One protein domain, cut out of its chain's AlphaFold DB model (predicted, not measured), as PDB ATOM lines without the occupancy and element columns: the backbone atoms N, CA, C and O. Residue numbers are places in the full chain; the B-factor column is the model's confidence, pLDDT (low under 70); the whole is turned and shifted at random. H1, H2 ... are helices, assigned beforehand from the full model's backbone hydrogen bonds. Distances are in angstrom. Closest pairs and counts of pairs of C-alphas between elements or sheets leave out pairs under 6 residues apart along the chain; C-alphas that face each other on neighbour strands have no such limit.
ATOM      1  N   LYS A  18      53.624 -43.456  35.764       71.19
ATOM      2  CA  LYS A  18      52.771 -42.267  35.634       71.19
ATOM      3  C   LYS A  18      53.272 -41.282  34.575       71.19
ATOM      4  O   LYS A  18      52.461 -40.573  34.003       71.19
ATOM      5  N   ASN A  19      54.562 -41.269  34.237       84.19
ATOM      6  CA  ASN A  19      55.087 -40.381  33.196       84.19
ATOM      7  C   ASN A  19      54.761 -40.864  31.774       84.19
ATOM      8  O   ASN A  19      54.890 -40.084  30.829       84.19
ATOM      9  N   ARG A  20      54.275 -42.103  31.602       85.19
ATOM     10  CA  ARG A  20      53.893 -42.663  30.292       85.19
ATOM     11  C   ARG A  20      52.849 -41.821  29.567       85.19
ATOM     12  O   ARG A  20      52.887 -41.751  28.345       85.19
ATOM     13  N   MET A  21      51.963 -41.146  30.305       88.94
ATOM     14  CA  MET A  21      50.941 -40.265  29.732       88.94
ATOM     15  C   MET A  21      51.531 -39.036  29.031       88.94
ATOM     16  O   MET A  21      50.876 -38.451  28.185       88.94
ATOM     17  N   TYR A  22      52.779 -38.663  29.322       91.19
ATOM     18  CA  TYR A  22      53.462 -37.581  28.609       91.19
ATOM     19  C   TYR A  22      54.277 -38.073  27.407       91.19
ATOM     20  O   TYR A  22      54.716 -37.262  26.592       91.19
ATOM     21  N   LEU A  23      54.479 -39.387  27.285       89.00
ATOM     22  CA  LEU A  23      55.322 -40.005  26.259       89.00
ATOM     23  C   LEU A  23      54.505 -40.735  25.191       89.00
ATOM     24  O   LEU A  23      54.888 -40.741  24.026       89.00
ATOM     25  N   VAL A  24      53.393 -41.350  25.588       91.19
ATOM     26  CA  VAL A  24      52.572 -42.206  24.734       91.19
ATOM     27  C   VAL A  24      51.182 -41.575  24.576       91.19
ATOM     28  O   VAL A  24      50.441 -41.491  25.563       91.19
ATOM     29  N   PRO A  25      50.791 -41.171  23.351       93.94
ATOM     30  CA  PRO A  25      49.503 -40.530  23.066       93.94
ATOM     31  C   PRO A  25      48.281 -41.313  23.557       93.94
ATOM     32  O   PRO A  25      47.340 -40.714  24.066       93.94
ATOM     33  N   MET A  26      48.322 -42.649  23.485       94.56
ATOM     34  CA  MET A  26      47.254 -43.522  23.985       94.56
ATOM     35  C   MET A  26      46.941 -43.276  25.462       94.56
ATOM     36  O   MET A  26      45.788 -43.077  25.829       94.56
ATOM     37  N   PHE A  27      47.973 -43.221  26.304       93.75
ATOM     38  CA  PHE A  27      47.794 -43.000  27.737       93.75
ATOM     39  C   PHE A  27      47.404 -41.559  28.045       93.75
ATOM     40  O   PHE A  27      46.569 -41.333  28.913       93.75
ATOM     41  N   ALA A  28      47.937 -40.592  27.293       95.88
ATOM     42  CA  ALA A  28      47.487 -39.207  27.381       95.88
ATOM     43  C   ALA A  28      45.976 -39.089  27.113       95.88
ATOM     44  O   ALA A  28      45.248 -38.429  27.853       95.88
ATOM     45  N   PHE A  29      45.500 -39.765  26.067       96.25
ATOM     46  CA  PHE A  29      44.099 -39.771  25.668       96.25
ATOM     47  C   PHE A  29      43.196 -40.449  26.709       96.25
ATOM     48  O   PHE A  29      42.145 -39.909  27.058       96.25
ATOM     49  N   GLU A  30      43.613 -41.598  27.245       95.12
ATOM     50  CA  GLU A  30      42.894 -42.304  28.312       95.12
ATOM     51  C   GLU A  30      42.735 -41.458  29.579       95.12
ATOM     52  O   GLU A  30      41.651 -41.435  30.164       95.12
ATOM     53  N   GLU A  31      43.784 -40.748  29.989       95.44
ATOM     54  CA  GLU A  31      43.760 -39.858  31.151       95.44
ATOM     55  C   GLU A  31      42.764 -38.710  30.953       95.44
ATOM     56  O   GLU A  31      41.938 -38.446  31.831       95.44
ATOM     57  N   ILE A  32      42.765 -38.067  29.779       96.50
ATOM     58  CA  ILE A  32      41.792 -37.000  29.492       96.50
ATOM     59  C   ILE A  32      40.361 -37.543  29.527       96.50
ATOM     60  O   ILE A  32      39.480 -36.911  30.115       96.50
ATOM     61  N   LYS A  33      40.112 -38.736  28.971       96.12
ATOM     62  CA  LYS A  33      38.789 -39.382  29.043       96.12
ATOM     63  C   LYS A  33      38.342 -39.685  30.474       96.12
ATOM     64  O   LYS A  33      37.144 -39.675  30.743       96.12
ATOM     65  N   GLN A  34      39.282 -39.937  31.381       95.62
ATOM     66  CA  GLN A  34      39.017 -40.130  32.810       95.62
ATOM     67  C   GLN A  34      38.814 -38.807  33.570       95.62
ATOM     68  O   GLN A  34      38.529 -38.818  34.765       95.62
ATOM     69  N   GLY A  35      38.911 -37.663  32.885       95.75
ATOM     70  CA  GLY A  35      38.694 -36.337  33.458       95.75
ATOM     71  C   GLY A  35      39.970 -35.644  33.933       95.75
ATOM     72  O   GLY A  35      39.874 -34.600  34.583       95.75
ATOM     73  N   ASN A  36      41.150 -36.181  33.611       95.12
ATOM     74  CA  ASN A  36      42.414 -35.500  33.862       95.12
ATOM     75  C   ASN A  36      42.525 -34.254  32.965       95.12
ATOM     76  O   ASN A  36      42.319 -34.315  31.754       95.12
ATOM     77  N   LYS A  37      42.831 -33.107  33.576       95.12
ATOM     78  CA  LYS A  37      42.882 -31.793  32.916       95.12
ATOM     79  C   LYS A  37      44.300 -31.233  32.811       95.12
ATOM     80  O   LYS A  37      44.454 -30.030  32.608       95.12
ATOM     81  N   ASP A  38      45.330 -32.063  32.983       95.88
ATOM     82  CA  ASP A  38      46.709 -31.610  32.809       95.88
ATOM     83  C   ASP A  38      46.926 -31.113  31.359       95.88
ATOM     84  O   ASP A  38      46.728 -31.874  30.403       95.88
ATOM     85  N   PRO A  39      47.338 -29.845  31.165       95.50
ATOM     86  CA  PRO A  39      47.508 -29.252  29.840       95.50
ATOM     87  C   PRO A  39      48.640 -29.882  29.018       95.50
ATOM     88  O   PRO A  39      48.721 -29.642  27.817       95.50
ATOM     89  N   LYS A  40      49.513 -30.698  29.617       95.56
ATOM     90  CA  LYS A  40      50.549 -31.439  28.887       95.56
ATOM     91  C   LYS A  40      49.994 -32.642  28.130       95.56
ATOM     92  O   LYS A  40      50.643 -33.103  27.196       95.56
ATOM     93  N   LEU A  41      48.818 -33.157  28.495       96.19
ATOM     94  CA  LEU A  41      48.257 -34.340  27.836       96.19
ATOM     95  C   LEU A  41      47.881 -34.048  26.370       96.19
ATOM     96  O   LEU A  41      48.345 -34.785  25.495       96.19
ATOM     97  N   PRO A  42      47.166 -32.950  26.040       97.38
ATOM     98  CA  PRO A  42      46.955 -32.563  24.643       97.38
ATOM     99  C   PRO A  42      48.263 -32.309  23.873       97.38
ATOM    100  O   PRO A  42      48.341 -32.599  22.681       97.38
ATOM    101  N   GLU A  43      49.320 -31.830  24.541       97.12
ATOM    102  CA  GLU A  43      50.636 -31.610  23.919       97.12
ATOM    103  C   GLU A  43      51.323 -32.908  23.479       97.12
ATOM    104  O   GLU A  43      52.080 -32.911  22.502       97.12
ATOM    105  N   THR A  44      51.071 -34.009  24.188       96.06
ATOM    106  CA  THR A  44      51.524 -35.348  23.798       96.06
ATOM    107  C   THR A  44      50.667 -35.900  22.663       96.06
ATOM    108  O   THR A  44      51.216 -36.405  21.686       96.06
ATOM    109  N   ILE A  45      49.341 -35.750  22.748       97.62
ATOM    110  CA  ILE A  45      48.385 -36.254  21.750       97.62
ATOM    111  C   ILE A  45      48.600 -35.610  20.383       97.62
ATOM    112  O   ILE A  45      48.682 -36.318  19.387       97.62
ATOM    113  N   LYS A  46      48.719 -34.277  20.317       97.19
ATOM    114  CA  LYS A  46      48.729 -33.551  19.036       97.19
ATOM    115  C   LYS A  46      49.865 -33.949  18.099       97.19
ATOM    116  O   LYS A  46      49.781 -33.686  16.910       97.19
ATOM    117  N   LYS A  47      50.941 -34.535  18.632       95.75
ATOM    118  CA  LYS A  47      52.124 -34.952  17.863       95.75
ATOM    119  C   LYS A  47      51.908 -36.253  17.095       95.75
ATOM    120  O   LYS A  47      52.718 -36.566  16.226       95.75
ATOM    121  N   ASP A  48      50.852 -36.986  17.421       97.31
ATOM    122  CA  ASP A  48      50.471 -38.233  16.780       97.31
ATOM    123  C   ASP A  48      49.194 -38.016  15.951       97.31
ATOM    124  O   ASP A  48      48.161 -37.673  16.522       97.31
ATOM    125  N   PRO A  49      49.242 -38.166  14.615       97.19
ATOM    126  CA  PRO A  49      48.097 -37.897  13.747       97.19
ATOM    127  C   PRO A  49      46.840 -38.703  14.093       97.19
ATOM    128  O   PRO A  49      45.743 -38.149  14.059       97.19
ATOM    129  N   GLU A  50      46.987 -39.978  14.460       97.12
ATOM    130  CA  GLU A  50      45.865 -40.859  14.792       97.12
ATOM    131  C   GLU A  50      45.143 -40.355  16.041       97.12
ATOM    132  O   GLU A  50      43.937 -40.081  16.021       97.12
ATOM    133  N   PHE A  51      45.894 -40.166  17.126       97.81
ATOM    134  CA  PHE A  51      45.327 -39.701  18.388       97.81
ATOM    135  C   PHE A  51      44.885 -38.239  18.323       97.81
ATOM    136  O   PHE A  51      43.910 -37.878  18.980       97.81
ATOM    137  N   ALA A  52      45.530 -37.404  17.511       98.44
ATOM    138  CA  ALA A  52      45.105 -36.031  17.273       98.44
ATOM    139  C   ALA A  52      43.729 -35.961  16.602       98.44
ATOM    140  O   ALA A  52      42.853 -35.222  17.061       98.44
ATOM    141  N   VAL A  53      43.514 -36.764  15.557       98.19
ATOM    142  CA  VAL A  53      42.211 -36.905  14.898       98.19
ATOM    143  C   VAL A  53      41.173 -37.452  15.878       98.19
ATOM    144  O   VAL A  53      40.081 -36.893  15.989       98.19
ATOM    145  N   LEU A  54      41.510 -38.505  16.629       97.69
ATOM    146  CA  LEU A  54      40.604 -39.107  17.606       97.69
ATOM    147  C   LEU A  54      40.202 -38.107  18.698       97.69
ATOM    148  O   LEU A  54      39.029 -38.022  19.065       97.69
ATOM    149  N   TYR A  55      41.148 -37.318  19.198       98.19
ATOM    150  CA  TYR A  55      40.896 -36.276  20.189       98.19
ATOM    151  C   TYR A  55      39.998 -35.166  19.641       98.19
ATOM    152  O   TYR A  55      39.014 -34.791  20.283       98.19
ATOM    153  N   ALA A  56      40.279 -34.694  18.424       98.44
ATOM    154  CA  ALA A  56      39.443 -33.715  17.743       98.44
ATOM    155  C   ALA A  56      38.003 -34.224  17.547       98.44
ATOM    156  O   ALA A  56      37.047 -33.484  17.771       98.44
ATOM    157  N   ALA A  57      37.838 -35.507  17.211       97.94
ATOM    158  CA  ALA A  57      36.535 -36.137  17.012       97.94
ATOM    159  C   ALA A  57      35.743 -36.335  18.313       97.94
ATOM    160  O   ALA A  57      34.526 -36.142  18.335       97.94
ATOM    161  N   THR A  58      36.420 -36.752  19.386       96.94
ATOM    162  CA  THR A  58      35.763 -37.276  20.598       96.94
ATOM    163  C   THR A  58      35.725 -36.313  21.774       96.94
ATOM    164  O   THR A  58      34.834 -36.450  22.606       96.94
ATOM    165  N   ILE A  59      36.675 -35.381  21.866       97.44
ATOM    166  CA  ILE A  59      36.791 -34.447  22.993       97.44
ATOM    167  C   ILE A  59      36.465 -33.020  22.552       97.44
ATOM    168  O   ILE A  59      35.697 -32.335  23.221       97.44
ATOM    169  N   ILE A  60      37.027 -32.569  21.425       97.81
ATOM    170  CA  ILE A  60      36.790 -31.208  20.906       97.81
ATOM    171  C   ILE A  60      35.480 -31.139  20.110       97.81
ATOM    172  O   ILE A  60      34.799 -30.118  20.134       97.81
ATOM    173  N   HIS A  61      35.126 -32.221  19.411       97.06
ATOM    174  CA  HIS A  61      34.025 -32.280  18.445       97.06
ATOM    175  C   HIS A  61      34.135 -31.222  17.334       97.06
ATOM    176  O   HIS A  61      33.142 -30.624  16.916       97.06
ATOM    177  N   GLY A  62      35.354 -30.984  16.851       97.44
ATOM    178  CA  GLY A  62      35.623 -29.950  15.859       97.44
ATOM    179  C   GLY A  62      37.101 -29.811  15.521       97.44
ATOM    180  O   GLY A  62      37.918 -30.675  15.844       97.44
ATOM    181  N   ARG A  63      37.437 -28.709  14.845       98.06
ATOM    182  CA  ARG A  63      38.816 -28.425  14.439       98.06
ATOM    183  C   ARG A  63      39.729 -28.210  15.644       98.06
ATOM    184  O   ARG A  63      39.328 -27.624  16.644       98.06
ATOM    185  N   TRP A  64      40.976 -28.637  15.492       98.50
ATOM    186  CA  TRP A  64      42.049 -28.496  16.463       98.50
ATOM    187  C   TRP A  64      43.283 -27.900  15.773       98.50
ATOM    188  O   TRP A  64      44.191 -28.641  15.377       98.50
ATOM    189  N   PRO A  65      43.314 -26.566  15.592       98.31
ATOM    190  CA  PRO A  65      44.356 -25.884  14.823       98.31
ATOM    191  C   PRO A  65      45.782 -26.183  15.299       98.31
ATOM    192  O   PRO A  65      46.710 -26.246  14.500       98.31
ATOM    193  N   GLU A  66      45.977 -26.419  16.594       98.19
ATOM    194  CA  GLU A  66      47.283 -26.731  17.174       98.19
ATOM    195  C   GLU A  66      47.810 -28.114  16.764       98.19
ATOM    196  O   GLU A  66      49.024 -28.339  16.797       98.19
ATOM    197  N   ALA A  67      46.926 -29.040  16.381       98.25
ATOM    198  CA  ALA A  67      47.282 -30.383  15.929       98.25
ATOM    199  C   ALA A  67      47.329 -30.524  14.402       98.25
ATOM    200  O   ALA A  67      47.989 -31.425  13.881       98.25
ATOM    201  N   GLU A  68      46.685 -29.617  13.673       98.56
ATOM    202  CA  GLU A  68      46.637 -29.607  12.210       98.56
ATOM    203  C   GLU A  68      48.015 -29.765  11.527       98.56
ATOM    204  O   GLU A  68      48.120 -30.617  10.640       98.56
ATOM    205  N   PRO A  69      49.100 -29.075  11.951       98.44
ATOM    206  CA  PRO A  69      50.440 -29.244  11.367       98.44
ATOM    207  C   PRO A  69      51.046 -30.644  11.524       98.44
ATOM    208  O   PRO A  69      52.008 -30.986  10.833       98.44
ATOM    209  N   PHE A  70      50.539 -31.440  12.464       98.25
ATOM    210  CA  PHE A  70      50.952 -32.826  12.669       98.25
ATOM    211  C   PHE A  70      50.047 -33.772  11.885       98.25
ATOM    212  O   PHE A  70      50.565 -34.622  11.167       98.25
ATOM    213  N   ILE A  71      48.727 -33.566  11.949       98.56
ATOM    214  CA  ILE A  71      47.731 -34.367  11.223       98.56
ATOM    215  C   ILE A  71      48.012 -34.349   9.720       98.56
ATOM    216  O   ILE A  71      48.028 -35.405   9.094       98.56
ATOM    217  N   MET A  72      48.290 -33.174   9.142       98.00
ATOM    218  CA  MET A  72      48.509 -33.047   7.697       98.00
ATOM    219  C   MET A  72      49.692 -33.880   7.185       98.00
ATOM    220  O   MET A  72      49.713 -34.220   6.012       98.00
ATOM    221  N   LYS A  73      50.661 -34.246   8.036       96.19
ATOM    222  CA  LYS A  73      51.848 -35.016   7.625       96.19
ATOM    223  C   LYS A  73      51.553 -36.482   7.320       96.19
ATOM    224  O   LYS A  73      52.391 -37.128   6.697       96.19
ATOM    225  N   ASP A  74      50.406 -36.995   7.753       98.00
ATOM    226  CA  ASP A  74      49.942 -38.328   7.397       98.00
ATOM    227  C   ASP A  74      48.776 -38.214   6.398       98.00
ATOM    228  O   ASP A  74      47.695 -37.750   6.772       98.00
ATOM    229  N   PRO A  75      48.952 -38.631   5.130       98.25
ATOM    230  CA  PRO A  75      47.915 -38.512   4.103       98.25
ATOM    231  C   PRO A  75      46.591 -39.196   4.467       98.25
ATOM    232  O   PRO A  75      45.520 -38.713   4.087       98.25
ATOM    233  N   HIS A  76      46.641 -40.315   5.197       98.25
ATOM    234  CA  HIS A  76      45.452 -41.060   5.596       98.25
ATOM    235  C   HIS A  76      44.639 -40.267   6.618       98.25
ATOM    236  O   HIS A  76      43.435 -40.061   6.423       98.25
ATOM    237  N   PHE A  77      45.295 -39.790   7.677       98.38
ATOM    238  CA  PHE A  77      44.638 -39.013   8.728       98.38
ATOM    239  C   PHE A  77      44.259 -37.610   8.265       98.38
ATOM    240  O   PHE A  77      43.192 -37.131   8.635       98.38
ATOM    241  N   ALA A  78      45.043 -36.978   7.393       98.62
ATOM    242  CA  ALA A  78      44.702 -35.701   6.775       98.62
ATOM    243  C   ALA A  78      43.414 -35.788   5.941       98.62
ATOM    244  O   ALA A  78      42.517 -34.951   6.090       98.62
ATOM    245  N   ARG A  79      43.280 -36.834   5.111       98.38
ATOM    246  CA  ARG A  79      42.050 -37.103   4.350       98.38
ATOM    247  C   ARG A  79      40.873 -37.341   5.288       98.38
ATOM    248  O   ARG A  79      39.842 -36.707   5.106       98.38
ATOM    249  N   TYR A  80      41.032 -38.207   6.288       98.19
ATOM    250  CA  TYR A  80      39.983 -38.485   7.275       98.19
ATOM    251  C   TYR A  80      39.545 -37.220   8.030       98.19
ATOM    252  O   TYR A  80      38.358 -36.956   8.193       98.19
ATOM    253  N   TYR A  81      40.500 -36.395   8.455       98.62
ATOM    254  CA  TYR A  81      40.224 -35.157   9.169       98.62
ATOM    255  C   TYR A  81      39.396 -34.182   8.331       98.62
ATOM    256  O   TYR A  81      38.419 -33.609   8.817       98.62
ATOM    257  N   ALA A  82      39.743 -34.034   7.054       98.50
ATOM    258  CA  ALA A  82      38.991 -33.195   6.136       98.50
ATOM    259  C   ALA A  82      37.560 -33.710   5.911       98.50
ATOM    260  O   ALA A  82      36.622 -32.916   5.917       98.50
ATOM    261  N   THR A  83      37.366 -35.023   5.741       97.81
ATOM    262  CA  THR A  83      36.040 -35.593   5.446       97.81
ATOM    263  C   THR A  83      35.122 -35.642   6.664       97.81
ATOM    264  O   THR A  83      33.939 -35.326   6.538       97.81
ATOM    265  N   ASP A  84      35.654 -35.993   7.836       97.06
ATOM    266  CA  ASP A  84      34.832 -36.368   8.991       97.06
ATOM    267  C   ASP A  84      34.766 -35.259  10.048       97.06
ATOM    268  O   ASP A  84      33.748 -35.121  10.735       97.06
ATOM    269  N   ILE A  85      35.816 -34.431  10.150       98.25
ATOM    270  CA  ILE A  85      35.927 -33.365  11.158       98.25
ATOM    271  C   ILE A  85      35.667 -31.989  10.546       98.25
ATOM    272  O   ILE A  85      34.767 -31.287  11.003       98.25
ATOM    273  N   ILE A  86      36.417 -31.606   9.506       98.12
ATOM    274  CA  ILE A  86      36.229 -30.318   8.811       98.12
ATOM    275  C   ILE A  86      34.948 -30.350   7.970       98.12
ATOM    276  O   ILE A  86      34.208 -29.370   7.946       98.12
ATOM    277  N   LYS A  87      34.672 -31.490   7.324       97.12
ATOM    278  CA  LYS A  87      33.560 -31.707   6.382       97.12
ATOM    279  C   LYS A  87      33.588 -30.756   5.185       97.12
ATOM    280  O   LYS A  87      32.553 -30.467   4.590       97.12
ATOM    281  N   ASP A  88      34.781 -30.306   4.824       97.81
ATOM    282  CA  ASP A  88      35.046 -29.438   3.683       97.81
ATOM    283  C   ASP A  88      36.472 -29.688   3.177       97.81
ATOM    284  O   ASP A  88      37.270 -30.386   3.821       97.81
ATOM    285  N   ARG A  89      36.800 -29.120   2.016       97.88
ATOM    286  CA  ARG A  89      38.168 -29.105   1.514       97.88
ATOM    287  C   ARG A  89      39.094 -28.450   2.533       97.88
ATOM    288  O   ARG A  89      38.738 -27.511   3.238       97.88
ATOM    289  N   TRP A  90      40.324 -28.939   2.551       98.31
ATOM    290  CA  TRP A  90      41.389 -28.478   3.422       98.31
ATOM    291  C   TRP A  90      42.631 -28.200   2.568       98.31
ATOM    292  O   TRP A  90      43.537 -29.037   2.517       98.31
ATOM    293  N   PRO A  91      42.646 -27.064   1.841       98.12
ATOM    294  CA  PRO A  91      43.683 -26.743   0.860       98.12
ATOM    295  C   PRO A  91      45.105 -26.824   1.413       98.12
ATOM    296  O   PRO A  91      46.021 -27.239   0.711       98.12
ATOM    297  N   GLU A  92      45.292 -26.478   2.685       98.19
ATOM    298  CA  GLU A  92      46.577 -26.534   3.376       98.19
ATOM    299  C   GLU A  92      47.115 -27.969   3.501       98.19
ATOM    300  O   GLU A  92      48.328 -28.171   3.474       98.19
ATOM    301  N   ALA A  93      46.235 -28.971   3.595       98.25
ATOM    302  CA  ALA A  93      46.609 -30.383   3.674       98.25
ATOM    303  C   ALA A  93      46.665 -31.087   2.308       98.25
ATOM    304  O   ALA A  93      47.261 -32.160   2.203       98.25
ATOM    305  N   GLU A  94      46.094 -30.509   1.248       98.31
ATOM    306  CA  GLU A  94      46.069 -31.126  -0.087       98.31
ATOM    307  C   GLU A  94      47.461 -31.529  -0.612       98.31
ATOM    308  O   GLU A  94      47.582 -32.664  -1.082       98.31
ATOM    309  N   PRO A  95      48.533 -30.714  -0.483       98.31
ATOM    310  CA  PRO A  95      49.875 -31.104  -0.926       98.31
ATOM    311  C   PRO A  95      50.445 -32.327  -0.199       98.31
ATOM    312  O   PRO A  95      51.334 -32.994  -0.725       98.31
ATOM    313  N   TYR A  96      49.963 -32.616   1.009       98.25
ATOM    314  CA  TYR A  96      50.366 -33.792   1.770       98.25
ATOM    315  C   TYR A  96      49.517 -35.003   1.396       98.25
ATOM    316  O   TYR A  96      50.062 -36.065   1.117       98.25
ATOM    317  N   ILE A  97      48.196 -34.832   1.291       98.50
ATOM    318  CA  ILE A  97      47.279 -35.902   0.870       98.50
ATOM    319  C   ILE A  97      47.661 -36.415  -0.528       98.50
ATOM    320  O   ILE A  97      47.633 -37.618  -0.767       98.50
ATOM    321  N   GLN A  98      48.082 -35.522  -1.429       97.81
ATOM    322  CA  GLN A  98      48.556 -35.853  -2.779       97.81
ATOM    323  C   GLN A  98      49.774 -36.786  -2.822       97.81
ATOM    324  O   GLN A  98      49.998 -37.423  -3.852       97.81
ATOM    325  N   GLN A  99      50.552 -36.885  -1.740       97.56
ATOM    326  CA  GLN A  99      51.726 -37.764  -1.674       97.56
ATOM    327  C   GLN A  99      51.334 -39.245  -1.641       97.56
ATOM    328  O   GLN A  99      52.133 -40.094  -2.029       97.56
ATOM    329  N   ASP A 100      50.097 -39.553  -1.238       98.19
ATOM    330  CA  ASP A 100      49.514 -40.885  -1.334       98.19
ATOM    331  C   ASP A 100      48.404 -40.890  -2.393       98.19
ATOM    332  O   ASP A 100      47.346 -40.269  -2.251       98.19
ATOM    333  N   SER A 101      48.644 -41.615  -3.485       97.56
ATOM    334  CA  SER A 101      47.726 -41.662  -4.623       97.56
ATOM    335  C   SER A 101      46.355 -42.238  -4.261       97.56
ATOM    336  O   SER A 101      45.345 -41.772  -4.790       97.56
ATOM    337  N   GLN A 102      46.289 -43.206  -3.341       98.06
ATOM    338  CA  GLN A 102      45.031 -43.785  -2.885       98.06
ATOM    339  C   GLN A 102      44.246 -42.762  -2.061       98.06
ATOM    340  O   GLN A 102      43.055 -42.558  -2.315       98.06
ATOM    341  N   GLN A 103      44.901 -42.091  -1.112       98.19
ATOM    342  CA  GLN A 103      44.252 -41.071  -0.282       98.19
ATOM    343  C   GLN A 103      43.758 -39.897  -1.121       98.19
ATOM    344  O   GLN A 103      42.627 -39.445  -0.939       98.19
ATOM    345  N   TRP A 104      44.553 -39.456  -2.094       98.38
ATOM    346  CA  TRP A 104      44.174 -38.379  -2.999       98.38
ATOM    347  C   TRP A 104      42.969 -38.717  -3.878       98.38
ATOM    348  O   TRP A 104      42.075 -37.886  -4.053       98.38
ATOM    349  N   LEU A 105      42.903 -39.938  -4.417       98.12
ATOM    350  CA  LEU A 105      41.750 -40.382  -5.204       98.12
ATOM    351  C   LEU A 105      40.466 -40.401  -4.368       98.12
ATOM    352  O   LEU A 105      39.438 -39.907  -4.830       98.12
ATOM    353  N   LEU A 106      40.532 -40.912  -3.135       98.06
ATOM    354  CA  LEU A 106      39.395 -40.913  -2.207       98.06
ATOM    355  C   LEU A 106      38.964 -39.488  -1.840       98.06
ATOM    356  O   LEU A 106      37.772 -39.186  -1.846       98.06
ATOM    357  N   TYR A 107      39.926 -38.606  -1.574       98.38
ATOM    358  CA  TYR A 107      39.683 -37.205  -1.242       98.38
ATOM    359  C   TYR A 107      38.943 -36.464  -2.362       98.38
ATOM    360  O   TYR A 107      37.888 -35.868  -2.140       98.38
ATOM    361  N   LYS A 108      39.452 -36.561  -3.594       98.19
ATOM    362  CA  LYS A 108      38.813 -35.970  -4.775       98.19
ATOM    363  C   LYS A 108      37.440 -36.560  -5.050       98.19
ATOM    364  O   LYS A 108      36.528 -35.829  -5.417       98.19
ATOM    365  N   HIS A 109      37.270 -37.867  -4.857       97.38
ATOM    366  CA  HIS A 109      35.964 -38.506  -4.997       97.38
ATOM    367  C   HIS A 109      34.947 -37.930  -4.004       97.38
ATOM    368  O   HIS A 109      33.821 -37.618  -4.393       97.38
ATOM    369  N   TRP A 110      35.355 -37.747  -2.747       97.94
ATOM    370  CA  TRP A 110      34.501 -37.209  -1.692       97.94
ATOM    371  C   TRP A 110      34.047 -35.774  -1.984       97.94
ATOM    372  O   TRP A 110      32.855 -35.475  -1.926       97.94
ATOM    373  N   PHE A 111      34.984 -34.898  -2.355       97.50
ATOM    374  CA  PHE A 111      34.715 -33.475  -2.597       97.50
ATOM    375  C   PHE A 111      34.375 -33.126  -4.055       97.50
ATOM    376  O   PHE A 111      34.040 -31.981  -4.344       97.50
ATOM    377  N   LYS A 112      34.412 -34.110  -4.961       94.44
ATOM    378  CA  LYS A 112      34.034 -34.022  -6.383       94.44
ATOM    379  C   LYS A 112      34.790 -32.935  -7.171       94.44
ATOM    380  O   LYS A 112      34.151 -32.099  -7.812       94.44
TER     381      LYS A 112
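AT A GLANCE: This is residues 18 to 112 of the 113 residues of an uncharacterized protein of Hydrotalea sp. AMD (UniProt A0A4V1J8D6). The chain winds in stacked turns, a short solenoid: the helices H2, H4, H6 and H8 stand side by side in one row and run the same way, and the shorter H3, H5 and H7 make a second row along one side of it, with H1 at the end of the stack beside H2 and H3. The stacking makes the long axis of a rod, whose C-alphas span 45 by 22 by 17 A. The printed part has 95 residues with eight named helices, H1 to H8 in order, and no named strand; its class is all helix. It is compact, with a radius of gyration of the C-alphas of 13.9 A.

IN THESE COORDINATES: Find C-alpha 18 at (52.771, -42.267, 35.634), where H1 begins and runs to residue 23. Then come H2, residues 25 to 33 and 12.3 A long, and H3, residues 40 to 45. Look for C-alpha 49 at (48.097, -37.897, 13.747): here H4 begins, residues 49 to 60, 15.0 A long. H5 holds residues 68 to 71, H6 residues 75 to 86, again 15.0 A, and H7 residues 94 to 97. H8, residues 101 to 111, is 15.5 A long and ends at C-alpha 111, at (34.715, -33.475, -2.597).

HOW THE PARTS SIT: Start at H1, which touches H2 only at the corner, the closest C-alphas being those of Met 21 and Ala 28, 4.3 A apart. H3 touches H2 at a steep tilt of 57 degrees, closest at C-alphas 25 and 45, 4.6 A. Next, H4 touches H2 with residues 51 to 55 alone, closest at Pro 25 and Phe 51, C-alphas 6.3 A apart, at a shallow tilt of 7 degrees, the same way. H4 and H6 are the hubs, touching four helices each; they touch each other closest at C-alphas 49 and 77, 6.2 A, at a shallow tilt of 12 degrees, the same way. H6 and H8 repeat this at 15 degrees, closest at C-alphas 76 and 103, 6.0 A. H5 touches H4, with C-alphas 49 and 71 at 4.4 A, and H7 touches H6, with C-alphas 75 and 97 at 4.2 A. H2 and H6 are apart, as are H4 and H8. In H2, H3 and H8 every O i to N i+4 pair is within hydrogen-bond range; in H4 and H6 7 of 8 are, in H1 0 of 2, with 2 of 3 O i to N i+3 pairs within range, and H5 and H7 are too short for an O i to N i+4 pair.

THE WHOLE: The C-alphas of Lys 18 and Lys 112, the two farthest apart, are 46.7 A from each other. The printed part has no cut, and no link is long. Mean pLDDT of the printed part is 96.5; it is lowest among the helices in H1, at 85, and no printed residue is under 70.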